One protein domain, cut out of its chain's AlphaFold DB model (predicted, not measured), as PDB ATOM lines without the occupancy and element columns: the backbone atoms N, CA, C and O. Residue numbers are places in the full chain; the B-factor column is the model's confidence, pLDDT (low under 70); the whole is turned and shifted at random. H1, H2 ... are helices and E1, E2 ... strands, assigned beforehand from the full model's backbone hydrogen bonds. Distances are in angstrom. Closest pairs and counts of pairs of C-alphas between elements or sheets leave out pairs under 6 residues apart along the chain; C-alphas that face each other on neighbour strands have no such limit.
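What this domain is: This is residues 18 to 107 of the 137 residues of an uncharacterized protein of Rhynchophorus ferrugineus (UniProt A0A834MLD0). Two small three-stranded sheets stand next to each other, and the long helix H2 covers one face of the second sheet, its later part reaching strand E1 of the first. The short helix H1 sits beside the strands of the second sheet, on its other face. The 90 printed residues run E1 E2 E3 E4 H1 E5 E6 H2, a mixed class; the sheets, E1 - E2 - E3 and E4 - E5 - E6, are antiparallel. The whole is compact, radius of gyration of the C-alphas 12.8 A, spanning 32 by 27 by 24 A.

How they stand to each other: Start at E1, residues 18 to 20, E2, 25 to 29, and E3, 39 to 42: a meander, each strand the antiparallel neighbour of the one before, with N 19 and O 27 at 2.9 A and N 26 and O 41 at 2.8 A. Next find E4, 50 to 52, and E5, 74 to 79, with N 51 and O 76 at 2.9 A; E5 and E6, 84 to 89, form a hairpin, with N 77 and O 86 at 2.9 A. H1, residues 53 to 58, is on this sheet over none of its strands, height 5.7 A; its closest C-alphas to E5 are Gly 53 and Leu 74, 5.3 A. H2, residues 93 to 106, is on the opposite face, over E4 and E5, height 10.3 A, making two layers, a helix on one face of a sheet. Every O i to N i+4 pair is within hydrogen-bond range in H2; H1 has 0 of 2, but 3 of 3 O i to N i+3 pairs.

Where its parts are: Find C-alpha 18 at (165.913, 200.735, 156.787), where E1 begins. E2 spans 13.2 A, E5 16.6 A and E6 16.7 A. H2 runs 20.3 A to C-alpha 106 at (170.133, 210.330, 145.673).

The domain as a whole: The printed part has no cut. The link H1 to E5, residues 59 to 73, is long. Residue 67 is under pLDDT 70.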
ATOM      1  N   VAL A  18     165.410 199.430 157.252       94.12
ATOM      2  CA  VAL A  18     165.913 200.735 156.787       94.12
ATOM      3  C   VAL A  18     165.523 200.962 155.325       94.12
ATOM      4  O   VAL A  18     165.665 200.065 154.496       94.12
ATOM      5  N   VAL A  19     165.048 202.167 155.006       94.88
ATOM      6  CA  VAL A  19     164.652 202.592 153.655       94.88
ATOM      7  C   VAL A  19     165.363 203.898 153.311       94.88
ATOM      8  O   VAL A  19     165.331 204.838 154.103       94.88
ATOM      9  N   LEU A  20     165.976 203.957 152.126       96.50
ATOM     10  CA  LEU A  20     166.450 205.189 151.492       96.50
ATOM     11  C   LEU A  20     165.422 205.632 150.446       96.50
ATOM     12  O   LEU A  20     165.035 204.841 149.586       96.50
ATOM     13  N   TYR A  21     164.997 206.888 150.530       95.75
ATOM     14  CA  TYR A  21     164.103 207.542 149.579       95.75
ATOM     15  C   TYR A  21     164.888 208.410 148.582       95.75
ATOM     16  O   TYR A  21     166.026 208.807 148.835       95.75
ATOM     17  N   GLU A  22     164.253 208.735 147.454       94.69
ATOM     18  CA  GLU A  22     164.847 209.511 146.351       94.69
ATOM     19  C   GLU A  22     165.327 210.916 146.769       94.69
ATOM     20  O   GLU A  22     166.255 211.454 146.175       94.69
ATOM     21  N   ASP A  23     164.758 211.498 147.830       93.50
ATOM     22  CA  ASP A  23     165.130 212.811 148.379       93.50
ATOM     23  C   ASP A  23     166.367 212.779 149.310       93.50
ATOM     24  O   ASP A  23     166.685 213.770 149.978       93.50
ATOM     25  N   SER A  24     167.076 211.644 149.352       94.81
ATOM     26  CA  SER A  24     168.141 211.310 150.308       94.81
ATOM     27  C   SER A  24     167.691 211.157 151.769       94.81
ATOM     28  O   SER A  24     168.530 211.223 152.676       94.81
ATOM     29  N   THR A  25     166.399 210.958 152.043       95.31
ATOM     30  CA  THR A  25     165.939 210.586 153.386       95.31
ATOM     31  C   THR A  25     166.224 209.109 153.651       95.31
ATOM     32  O   THR A  25     165.728 208.238 152.941       95.31
ATOM     33  N   ILE A  26     166.978 208.812 154.711       95.19
ATOM     34  CA  ILE A  26     167.020 207.482 155.327       95.19
ATOM     35  C   ILE A  26     166.025 207.462 156.484       95.19
ATOM     36  O   ILE A  26     166.136 208.269 157.404       95.19
ATOM     37  N   ALA A  27     165.086 206.518 156.469       94.25
ATOM     38  CA  ALA A  27     164.165 206.259 157.572       94.25
ATOM     39  C   ALA A  27     164.249 204.801 158.035       94.25
ATOM     40  O   ALA A  27     164.581 203.909 157.252       94.25
ATOM     41  N   TRP A  28     163.931 204.554 159.305       93.69
ATOM     42  CA  TRP A  28     163.956 203.214 159.897       93.69
ATOM     43  C   TRP A  28     162.651 202.861 160.615       93.69
ATOM     44  O   TRP A  28     161.991 203.714 161.214       93.69
ATOM     45  N   PHE A  29     162.273 201.587 160.538       92.19
ATOM     46  CA  PHE A  29     160.983 201.036 160.954       92.19
ATOM     47  C   PHE A  29     161.192 199.706 161.685       92.19
ATOM     48  O   PHE A  29     162.010 198.896 161.256       92.19
ATOM     49  N   ALA A  30     160.391 199.429 162.722       86.12
ATOM     50  CA  ALA A  30     160.525 198.195 163.511       86.12
ATOM     51  C   ALA A  30     160.428 196.913 162.682       86.12
ATOM     52  O   ALA A  30     161.046 195.905 163.013       86.12
ATOM     53  N   ASP A  31     159.608 196.968 161.638       86.00
ATOM     54  CA  ASP A  31     159.360 195.908 160.683       86.00
ATOM     55  C   ASP A  31     158.807 196.526 159.386       86.00
ATOM     56  O   ASP A  31     158.488 197.717 159.323       86.00
ATOM     57  N   LYS A  32     158.685 195.705 158.339       81.38
ATOM     58  CA  LYS A  32     158.282 196.149 156.992       81.38
ATOM     59  C   LYS A  32     156.800 196.518 156.851       81.38
ATOM     60  O   LYS A  32     156.415 197.027 155.805       81.38
ATOM     61  N   SER A  33     155.968 196.185 157.838       82.38
ATOM     62  CA  SER A  33     154.516 196.408 157.822       82.38
ATOM     63  C   SER A  33     154.100 197.713 158.505       82.38
ATOM     64  O   SER A  33     152.945 198.126 158.390       82.38
ATOM     65  N   LEU A  34     155.025 198.392 159.194       76.56
ATOM     66  CA  LEU A  34     154.741 199.674 159.826       76.56
ATOM     67  C   LEU A  34     154.769 200.828 158.823       76.56
ATOM     68  O   LEU A  34     155.805 201.178 158.271       76.56
ATOM     69  N   ASN A  35     153.644 201.532 158.723       78.06
ATOM     70  CA  ASN A  35     153.528 202.769 157.944       78.06
ATOM     71  C   ASN A  35     154.161 203.998 158.631       78.06
ATOM     72  O   ASN A  35     154.143 205.090 158.067       78.06
ATOM     73  N   ARG A  36     154.672 203.863 159.866       87.44
ATOM     74  CA  ARG A  36     155.261 204.967 160.639       87.44
ATOM     75  C   ARG A  36     156.725 204.667 160.978       87.44
ATOM     76  O   ARG A  36     156.965 203.686 161.686       87.44
ATOM     77  N   PRO A  37     157.684 205.514 160.559       91.06
ATOM     78  CA  PRO A  37     159.078 205.342 160.939       91.06
ATOM     79  C   PRO A  37     159.282 205.620 162.432       91.06
ATOM     80  O   PRO A  37     158.609 206.463 163.034       91.06
ATOM     81  N   ARG A  38     160.253 204.918 163.016       90.06
ATOM     82  CA  ARG A  38     160.807 205.177 164.352       90.06
ATOM     83  C   ARG A  38     161.673 206.435 164.370       90.06
ATOM     84  O   ARG A  38     161.721 207.123 165.384       90.06
ATOM     85  N   GLY A  39     162.318 206.743 163.249       90.75
ATOM     86  CA  GLY A  39     163.077 207.966 163.023       90.75
ATOM     87  C   GLY A  39     163.528 208.072 161.568       90.75
ATOM     88  O   GLY A  39     163.326 207.147 160.776       90.75
ATOM     89  N   TYR A  40     164.089 209.225 161.216       93.44
ATOM     90  CA  TYR A  40     164.625 209.503 159.889       93.44
ATOM     91  C   TYR A  40     165.722 210.572 159.949       93.44
ATOM     92  O   TYR A  40     165.802 211.344 160.904       93.44
ATOM     93  N   VAL A  41     166.553 210.630 158.910       93.69
ATOM     94  CA  VAL A  41     167.569 211.665 158.687       93.69
ATOM     95  C   VAL A  41     167.693 211.930 157.188       93.69
ATOM     96  O   VAL A  41     167.677 210.990 156.395       93.69
ATOM     97  N   ARG A  42     167.815 213.198 156.779       93.94
ATOM     98  CA  ARG A  42     167.961 213.569 155.365       93.94
ATOM     99  C   ARG A  42     169.408 213.937 155.049       93.94
ATOM    100  O   ARG A  42     169.905 214.968 155.490       93.94
ATOM    101  N   ILE A  43     170.093 213.070 154.302       93.38
ATOM    102  CA  ILE A  43     171.547 213.164 154.079       93.38
ATOM    103  C   ILE A  43     171.899 214.402 153.247       93.38
ATOM    104  O   ILE A  43     172.908 215.048 153.511       93.38
ATOM    105  N   SER A  44     171.042 214.788 152.299       91.94
ATOM    106  CA  SER A  44     171.244 215.944 151.413       91.94
ATOM    107  C   SER A  44     171.333 217.301 152.137       91.94
ATOM    108  O   SER A  44     171.807 218.267 151.546       91.94
ATOM    109  N   GLU A  45     170.959 217.390 153.420       90.94
ATOM    110  CA  GLU A  45     171.110 218.605 154.247       90.94
ATOM    111  C   GLU A  45     172.513 218.756 154.869       90.94
ATOM    112  O   GLU A  45     172.923 219.850 155.285       90.94
ATOM    113  N   ALA A  46     173.256 217.653 154.970       90.75
ATOM    114  CA  ALA A  46     174.588 217.603 155.562       90.75
ATOM    115  C   ALA A  46     175.426 216.426 155.014       90.75
ATOM    116  O   ALA A  46     175.889 215.595 155.804       90.75
ATOM    117  N   PRO A  47     175.631 216.315 153.685       90.81
ATOM    118  CA  PRO A  47     176.372 215.200 153.091       90.81
ATOM    119  C   PRO A  47     177.820 215.118 153.600       90.81
ATOM    120  O   PRO A  47     178.391 214.034 153.674       90.81
ATOM    121  N   GLU A  48     178.402 216.242 154.027       91.19
ATOM    122  CA  GLU A  48     179.731 216.323 154.636       91.19
ATOM    123  C   GLU A  48     179.820 215.715 156.049       91.19
ATOM    124  O   GLU A  48     180.920 215.514 156.561       91.19
ATOM    125  N   LEU A  49     178.682 215.418 156.692       93.25
ATOM    126  CA  LEU A  49     178.615 214.758 158.003       93.25
ATOM    127  C   LEU A  49     178.421 213.237 157.904       93.25
ATOM    128  O   LEU A  49     178.133 212.583 158.912       93.25
ATOM    129  N   LEU A  50     178.569 212.669 156.707       94.31
ATOM    130  CA  LEU A  50     178.524 211.234 156.473       94.31
ATOM    131  C   LEU A  50     179.941 210.642 156.516       94.31
ATOM    132  O   LEU A  50     180.854 211.115 155.843       94.31
ATOM    133  N   ALA A  51     180.124 209.576 157.294       95.44
ATOM    134  CA  ALA A  51     181.394 208.865 157.409       95.44
ATOM    135  C   ALA A  51     181.185 207.352 157.309       95.44
ATOM    136  O   ALA A  51     180.289 206.794 157.940       95.44
ATOM    137  N   VAL A  52     182.052 206.676 156.555       95.38
ATOM    138  CA  VAL A  52     181.951 205.239 156.268       95.38
ATOM    139  C   VAL A  52     183.270 204.523 156.535       95.38
ATOM    140  O   VAL A  52     184.349 205.086 156.326       95.38
ATOM    141  N   GLY A  53     183.203 203.282 157.017       93.12
ATOM    142  CA  GLY A  53     184.382 202.454 157.238       93.12
ATOM    143  C   GLY A  53     185.405 203.130 158.154       93.12
ATOM    144  O   GLY A  53     185.080 203.590 159.250       93.12
ATOM    145  N   GLU A  54     186.647 203.236 157.684       93.69
ATOM    146  CA  GLU A  54     187.753 203.835 158.442       93.69
ATOM    147  C   GLU A  54     187.543 205.316 158.802       93.69
ATOM    148  O   GLU A  54     188.004 205.767 159.854       93.69
ATOM    149  N   TRP A  55     186.770 206.067 158.009       93.81
ATOM    150  CA  TRP A  55     186.432 207.462 158.319       93.81
ATOM    151  C   TRP A  55     185.603 207.583 159.601       93.81
ATOM    152  O   TRP A  55     185.738 208.560 160.342       93.81
ATOM    153  N   THR A  56     184.835 206.544 159.957       94.38
ATOM    154  CA  THR A  56     184.080 206.520 161.218       94.38
ATOM    155  C   THR A  56     184.975 206.563 162.457       94.38
ATOM    156  O   THR A  56     184.484 206.900 163.538       94.38
ATOM    157  N   ARG A  57     186.292 206.295 162.360       91.56
ATOM    158  CA  ARG A  57     187.221 206.430 163.501       91.56
ATOM    159  C   ARG A  57     187.199 207.835 164.101       91.56
ATOM    160  O   ARG A  57     187.191 207.940 165.326       91.56
ATOM    161  N   GLN A  58     187.099 208.863 163.259       91.38
ATOM    162  CA  GLN A  58     187.144 210.281 163.643       91.38
ATOM    163  C   GLN A  58     185.825 210.789 164.255       91.38
ATOM    164  O   GLN A  58     185.802 211.820 164.921       91.38
ATOM    165  N   VAL A  59     184.724 210.053 164.067       91.69
ATOM    166  CA  VAL A  59     183.385 210.474 164.496       91.69
ATOM    167  C   VAL A  59     183.240 210.392 166.030       91.69
ATOM    168  O   VAL A  59     183.519 209.326 166.611       91.69
ATOM    169  N   PRO A  60     182.798 211.481 166.697       86.31
ATOM    170  CA  PRO A  60     182.638 211.550 168.150       86.31
ATOM    171  C   PRO A  60     181.428 210.744 168.647       86.31
ATOM    172  O   PRO A  60     180.611 210.263 167.868       86.31
ATOM    173  N   ARG A  61     181.307 210.599 169.978       83.31
ATOM    174  CA  ARG A  61     180.195 209.891 170.661       83.31
ATOM    175  C   ARG A  61     179.937 208.468 170.129       83.31
ATOM    176  O   ARG A  61     178.809 207.990 170.090       83.31
ATOM    177  N   LYS A  62     181.017 207.792 169.738       84.75
ATOM    178  CA  LYS A  62     181.031 206.427 169.204       84.75
ATOM    179  C   LYS A  62     180.347 205.435 170.173       84.75
ATOM    180  O   LYS A  62     180.762 205.364 171.334       84.75
ATOM    181  N   PRO A  63     179.322 204.679 169.737       85.69
ATOM    182  CA  PRO A  63     178.623 203.716 170.582       85.69
ATOM    183  C   PRO A  63     179.509 202.506 170.901       85.69
ATOM    184  O   PRO A  63     180.517 202.241 170.244       85.69
ATOM    185  N   ARG A  64     179.102 201.710 171.896       85.31
ATOM    186  CA  ARG A  64     179.679 200.375 172.098       85.31
ATOM    187  C   ARG A  64     179.125 199.443 171.018       85.31
ATOM    188  O   ARG A  64     177.939 199.120 171.034       85.31
ATOM    189  N   PHE A  65     179.969 199.040 170.075       83.19
ATOM    190  CA  PHE A  65     179.609 198.072 169.035       83.19
ATOM    191  C   PHE A  65     179.405 196.662 169.619       83.19
ATOM    192  O   PHE A  65     179.990 196.345 170.664       83.19
ATOM    193  N   PRO A  66     178.622 195.787 168.959       82.12
ATOM    194  CA  PRO A  66     178.604 194.366 169.273       82.12
ATOM    195  C   PRO A  66     180.007 193.775 169.083       82.12
ATOM    196  O   PRO A  66     180.796 194.238 168.252       82.12
ATOM    197  N   ARG A  67     180.341 192.734 169.853       67.81
ATOM    198  CA  ARG A  67     181.612 192.021 169.659       67.81
ATOM    199  C   ARG A  67     181.599 191.376 168.264       67.81
ATOM    200  O   ARG A  67     180.582 190.809 167.885       67.81
ATOM    201  N   ALA A  68     182.728 191.457 167.555       73.31
ATOM    202  CA  ALA A  68     182.918 191.063 166.148       73.31
ATOM    203  C   ALA A  68     182.384 192.023 165.053       73.31
ATOM    204  O   ALA A  68     182.334 191.635 163.891       73.31
ATOM    205  N   CYS A  69     182.080 193.289 165.369       81.00
ATOM    206  CA  CYS A  69     181.905 194.318 164.335       81.00
ATOM    207  C   CYS A  69     183.243 194.659 163.639       81.00
ATOM    208  O   CYS A  69     184.213 195.036 164.303       81.00
ATOM    209  N   HIS A  70     183.290 194.558 162.309       89.94
ATOM    210  CA  HIS A  70     184.390 195.050 161.481       89.94
ATOM    211  C   HIS A  70     184.190 196.533 161.143       89.94
ATOM    212  O   HIS A  70     183.084 196.959 160.827       89.94
ATOM    213  N   ILE A  71     185.268 197.324 161.120       91.50
ATOM    214  CA  ILE A  71     185.197 198.773 160.859       91.50
ATOM    215  C   ILE A  71     184.505 199.098 159.522       91.50
ATOM    216  O   ILE A  71     183.692 200.012 159.454       91.50
ATOM    217  N   GLY A  72     184.744 198.287 158.485       93.62
ATOM    218  CA  GLY A  72     184.110 198.414 157.166       93.62
ATOM    219  C   GLY A  72     182.605 198.110 157.119       93.62
ATOM    220  O   GLY A  72     182.000 198.333 156.083       93.62
ATOM    221  N   GLN A  73     181.998 197.610 158.201       94.62
ATOM    222  CA  GLN A  73     180.541 197.438 158.321       94.62
ATOM    223  C   GLN A  73     179.837 198.692 158.871       94.62
ATOM    224  O   GLN A  73     178.619 198.667 159.028       94.62
ATOM    225  N   LEU A  74     180.568 199.767 159.193       94.62
ATOM    226  CA  LEU A  74     180.009 200.956 159.840       94.62
ATOM    227  C   LEU A  74     179.723 202.107 158.876       94.62
ATOM    228  O   LEU A  74     180.572 202.495 158.068       94.62
ATOM    229  N   LEU A  75     178.562 202.722 159.088       95.00
ATOM    230  CA  LEU A  75     178.144 204.000 158.522       95.00
ATOM    231  C   LEU A  75     177.693 204.914 159.671       95.00
ATOM    232  O   LEU A  75     176.952 204.492 160.559       95.00
ATOM    233  N   ALA A  76     178.143 206.165 159.666       95.38
ATOM    234  CA  ALA A  76     177.745 207.192 160.619       95.38
ATOM    235  C   ALA A  76     177.210 208.416 159.868       95.38
ATOM    236  O   ALA A  76     177.825 208.866 158.902       95.38
ATOM    237  N   ILE A  77     176.072 208.948 160.317       94.62
ATOM    238  CA  ILE A  77     175.363 210.066 159.684       94.62
ATOM    239  C   ILE A  77     175.113 211.138 160.747       94.62
ATOM    240  O   ILE A  77     174.331 210.927 161.676       94.62
ATOM    241  N   GLY A  78     175.792 212.278 160.639       91.62
ATOM    242  CA  GLY A  78     175.559 213.427 161.513       91.62
ATOM    243  C   GLY A  78     174.347 214.260 161.087       91.62
ATOM    244  O   GLY A  78     174.107 214.472 159.902       91.62
ATOM    245  N   CYS A  79     173.604 214.779 162.064       86.00
ATOM    246  CA  CYS A  79     172.452 215.650 161.851       86.00
ATOM    247  C   CYS A  79     172.701 217.040 162.464       86.00
ATOM    248  O   CYS A  79     172.841 217.171 163.684       86.00
ATOM    249  N   LYS A  80     172.741 218.088 161.625       80.75
ATOM    250  CA  LYS A  80     173.036 219.476 162.045       80.75
ATOM    251  C   LYS A  80     172.027 220.029 163.055       80.75
ATOM    252  O   LYS A  80     172.431 220.671 164.017       80.75
ATOM    253  N   SER A  81     170.735 219.785 162.840       77.81
ATOM    254  CA  SER A  81     169.648 220.330 163.668       77.81
ATOM    255  C   SER A  81     169.580 219.701 165.062       77.81
ATOM    256  O   SER A  81     169.258 220.394 166.023       77.81
ATOM    257  N   MET A  82     169.922 218.416 165.181       71.00
ATOM    258  CA  MET A  82     169.835 217.657 166.438       71.00
ATOM    259  C   MET A  82     171.176 217.556 167.186       71.00
ATOM    260  O   MET A  82     171.202 217.129 168.339       71.00
ATOM    261  N   ASN A  83     172.297 217.934 166.552       81.81
ATOM    262  CA  ASN A  83     173.661 217.694 167.052       81.81
ATOM    263  C   ASN A  83     173.867 216.223 167.477       81.81
ATOM    264  O   ASN A  83     174.483 215.921 168.504       81.81
ATOM    265  N   GLU A  84     173.292 215.310 166.695       87.00
ATOM    266  CA  GLU A  84     173.233 213.870 166.940       87.00
ATOM    267  C   GLU A  84     173.909 213.117 165.788       87.00
ATOM    268  O   GLU A  84     174.026 213.633 164.675       87.00
ATOM    269  N   VAL A  85     174.396 211.905 166.066       90.88
ATOM    270  CA  VAL A  85     175.016 211.023 165.073       90.88
ATOM    271  C   VAL A  85     174.288 209.690 165.092       90.88
ATOM    272  O   VAL A  85     174.351 208.964 166.087       90.88
ATOM    273  N   TYR A  86     173.643 209.354 163.981       91.94
ATOM    274  CA  TYR A  86     173.020 208.054 163.774       91.94
ATOM    275  C   TYR A  86     174.073 207.062 163.283       91.94
ATOM    276  O   TYR A  86     174.844 207.359 162.371       91.94
ATOM    277  N   TRP A  87     174.124 205.887 163.909       92.75
ATOM    278  CA  TRP A  87     175.084 204.830 163.597       92.75
ATOM    279  C   TRP A  87     174.352 203.622 163.019       92.75
ATOM    280  O   TRP A  87     173.461 203.071 163.662       92.75
ATOM    281  N   LEU A  88     174.749 203.205 161.819       92.88
ATOM    282  CA  LEU A  88     174.229 202.037 161.120       92.88
ATOM    283  C   LEU A  88     175.336 200.981 160.989       92.88
ATOM    284  O   LEU A  88     176.526 201.304 160.917       92.88
ATOM    285  N   MET A  89     174.930 199.711 160.967       93.06
ATOM    286  CA  MET A  89     175.822 198.563 160.823       93.06
ATOM    287  C   MET A  89     175.259 197.584 159.795       93.06
ATOM    288  O   MET A  89     174.201 196.998 160.022       93.06
ATOM    289  N   GLY A  90     175.976 197.404 158.688       92.31
ATOM    290  CA  GLY A  90     175.654 196.400 157.674       92.31
ATOM    291  C   GLY A  90     176.121 195.000 158.080       92.31
ATOM    292  O   GLY A  90     177.049 194.837 158.876       92.31
ATOM    293  N   GLN A  91     175.527 193.966 157.486       91.12
ATOM    294  CA  GLN A  91     175.971 192.575 157.629       91.12
ATOM    295  C   GLN A  91     177.369 192.357 157.047       91.12
ATOM    296  O   GLN A  91     178.095 191.470 157.493       91.12
ATOM    297  N   SER A  92     177.779 193.158 156.062       93.19
ATOM    298  CA  SER A  92     179.095 193.051 155.430       93.19
ATOM    299  C   SER A  92     179.614 194.407 154.934       93.19
ATOM    300  O   SER A  92     178.820 195.320 154.711       93.19
ATOM    301  N   PRO A  93     180.934 194.548 154.698       94.25
ATOM    302  CA  PRO A  93     181.475 195.726 154.022       94.25
ATOM    303  C   PRO A  93     180.956 195.904 152.587       94.25
ATOM    304  O   PRO A  93     180.889 197.029 152.107       94.25
ATOM    305  N   ALA A  94     180.569 194.816 151.909       95.94
ATOM    306  CA  ALA A  94     179.963 194.888 150.580       95.94
ATOM    307  C   ALA A  94     178.600 195.595 150.632       95.94
ATOM    308  O   ALA A  94     178.385 196.541 149.887       95.94
ATOM    309  N   GLU A  95     177.748 195.229 151.594       95.31
ATOM    310  CA  GLU A  95     176.451 195.886 151.798       95.31
ATOM    311  C   GLU A  95     176.612 197.391 152.070       95.31
ATOM    312  O   GLU A  95     175.871 198.208 151.538       95.31
ATOM    313  N   ILE A  96     177.621 197.784 152.855       96.19
ATOM    314  CA  ILE A  96     177.926 199.201 153.096       96.19
ATOM    315  C   ILE A  96     178.359 199.927 151.813       96.19
ATOM    316  O   ILE A  96     177.981 201.082 151.624       96.19
ATOM    317  N   ASN A  97     179.089 199.272 150.906       95.62
ATOM    318  CA  ASN A  97     179.417 199.851 149.599       95.62
ATOM    319  C   ASN A  97     178.170 200.002 148.707       95.62
ATOM    320  O   ASN A  97     178.035 201.018 148.020       95.62
ATOM    321  N   ASP A  98     177.241 199.044 148.753       96.88
ATOM    322  CA  ASP A  98     175.962 199.124 148.038       96.88
ATOM    323  C   ASP A  98     175.114 200.294 148.574       96.88
ATOM    324  O   ASP A  98     174.635 201.122 147.794       96.88
ATOM    325  N   TRP A  99     175.019 200.446 149.903       96.31
ATOM    326  CA  TRP A  99     174.384 201.600 150.552       96.31
ATOM    327  C   TRP A  99     175.048 202.925 150.163       96.31
ATOM    328  O   TRP A  99     174.347 203.871 149.813       96.31
ATOM    329  N   MET A 100     176.382 203.011 150.170       95.62
ATOM    330  CA  MET A 100     177.104 204.217 149.744       95.62
ATOM    331  C   MET A 100     176.841 204.572 148.279       95.62
ATOM    332  O   MET A 100     176.709 205.753 147.950       95.62
ATOM    333  N   THR A 101     176.729 203.568 147.410       96.19
ATOM    334  CA  THR A 101     176.390 203.752 145.994       96.19
ATOM    335  C   THR A 101     174.960 204.276 145.850       96.19
ATOM    336  O   THR A 101     174.736 205.267 145.157       96.19
ATOM    337  N   ALA A 102     174.001 203.675 146.559       96.44
ATOM    338  CA  ALA A 102     172.607 204.113 146.558       96.44
ATOM    339  C   ALA A 102     172.443 205.546 147.098       96.44
ATOM    340  O   ALA A 102     171.793 206.360 146.451       96.44
ATOM    341  N   ILE A 103     173.093 205.882 148.221       95.56
ATOM    342  CA  ILE A 103     173.100 207.239 148.796       95.56
ATOM    343  C   ILE A 103     173.694 208.243 147.802       95.56
ATOM    344  O   ILE A 103     173.120 209.303 147.579       95.56
ATOM    345  N   SER A 104     174.821 207.913 147.165       93.69
ATOM    346  CA  SER A 104     175.459 208.809 146.189       93.69
ATOM    347  C   SER A 104     174.543 209.128 145.004       93.69
ATOM    348  O   SER A 104     174.578 210.245 144.499       93.69
ATOM    349  N   ASN A 105     173.685 208.184 144.603       94.94
ATOM    350  CA  ASN A 105     172.713 208.371 143.524       94.94
ATOM    351  C   ASN A 105     171.500 209.239 143.916       94.94
ATOM    352  O   ASN A 105     170.812 209.723 143.020       94.94
ATOM    353  N   THR A 106     171.216 209.437 145.211       94.94
ATOM    354  CA  THR A 106     170.133 210.330 145.673       94.94
ATOM    355  C   THR A 106     170.613 211.750 145.972       94.94
ATOM    356  O   THR A 106     169.794 212.663 146.095       94.94
ATOM    357  N   LEU A 107     171.923 211.953 146.141       90.44
ATOM    358  CA  LEU A 107     172.483 213.265 146.453       90.44
ATOM    359  C   LEU A 107     172.428 214.203 145.234       90.44
ATOM    360  O   LEU A 107     172.623 213.760 144.099       90.44
TER     361      LEU A 107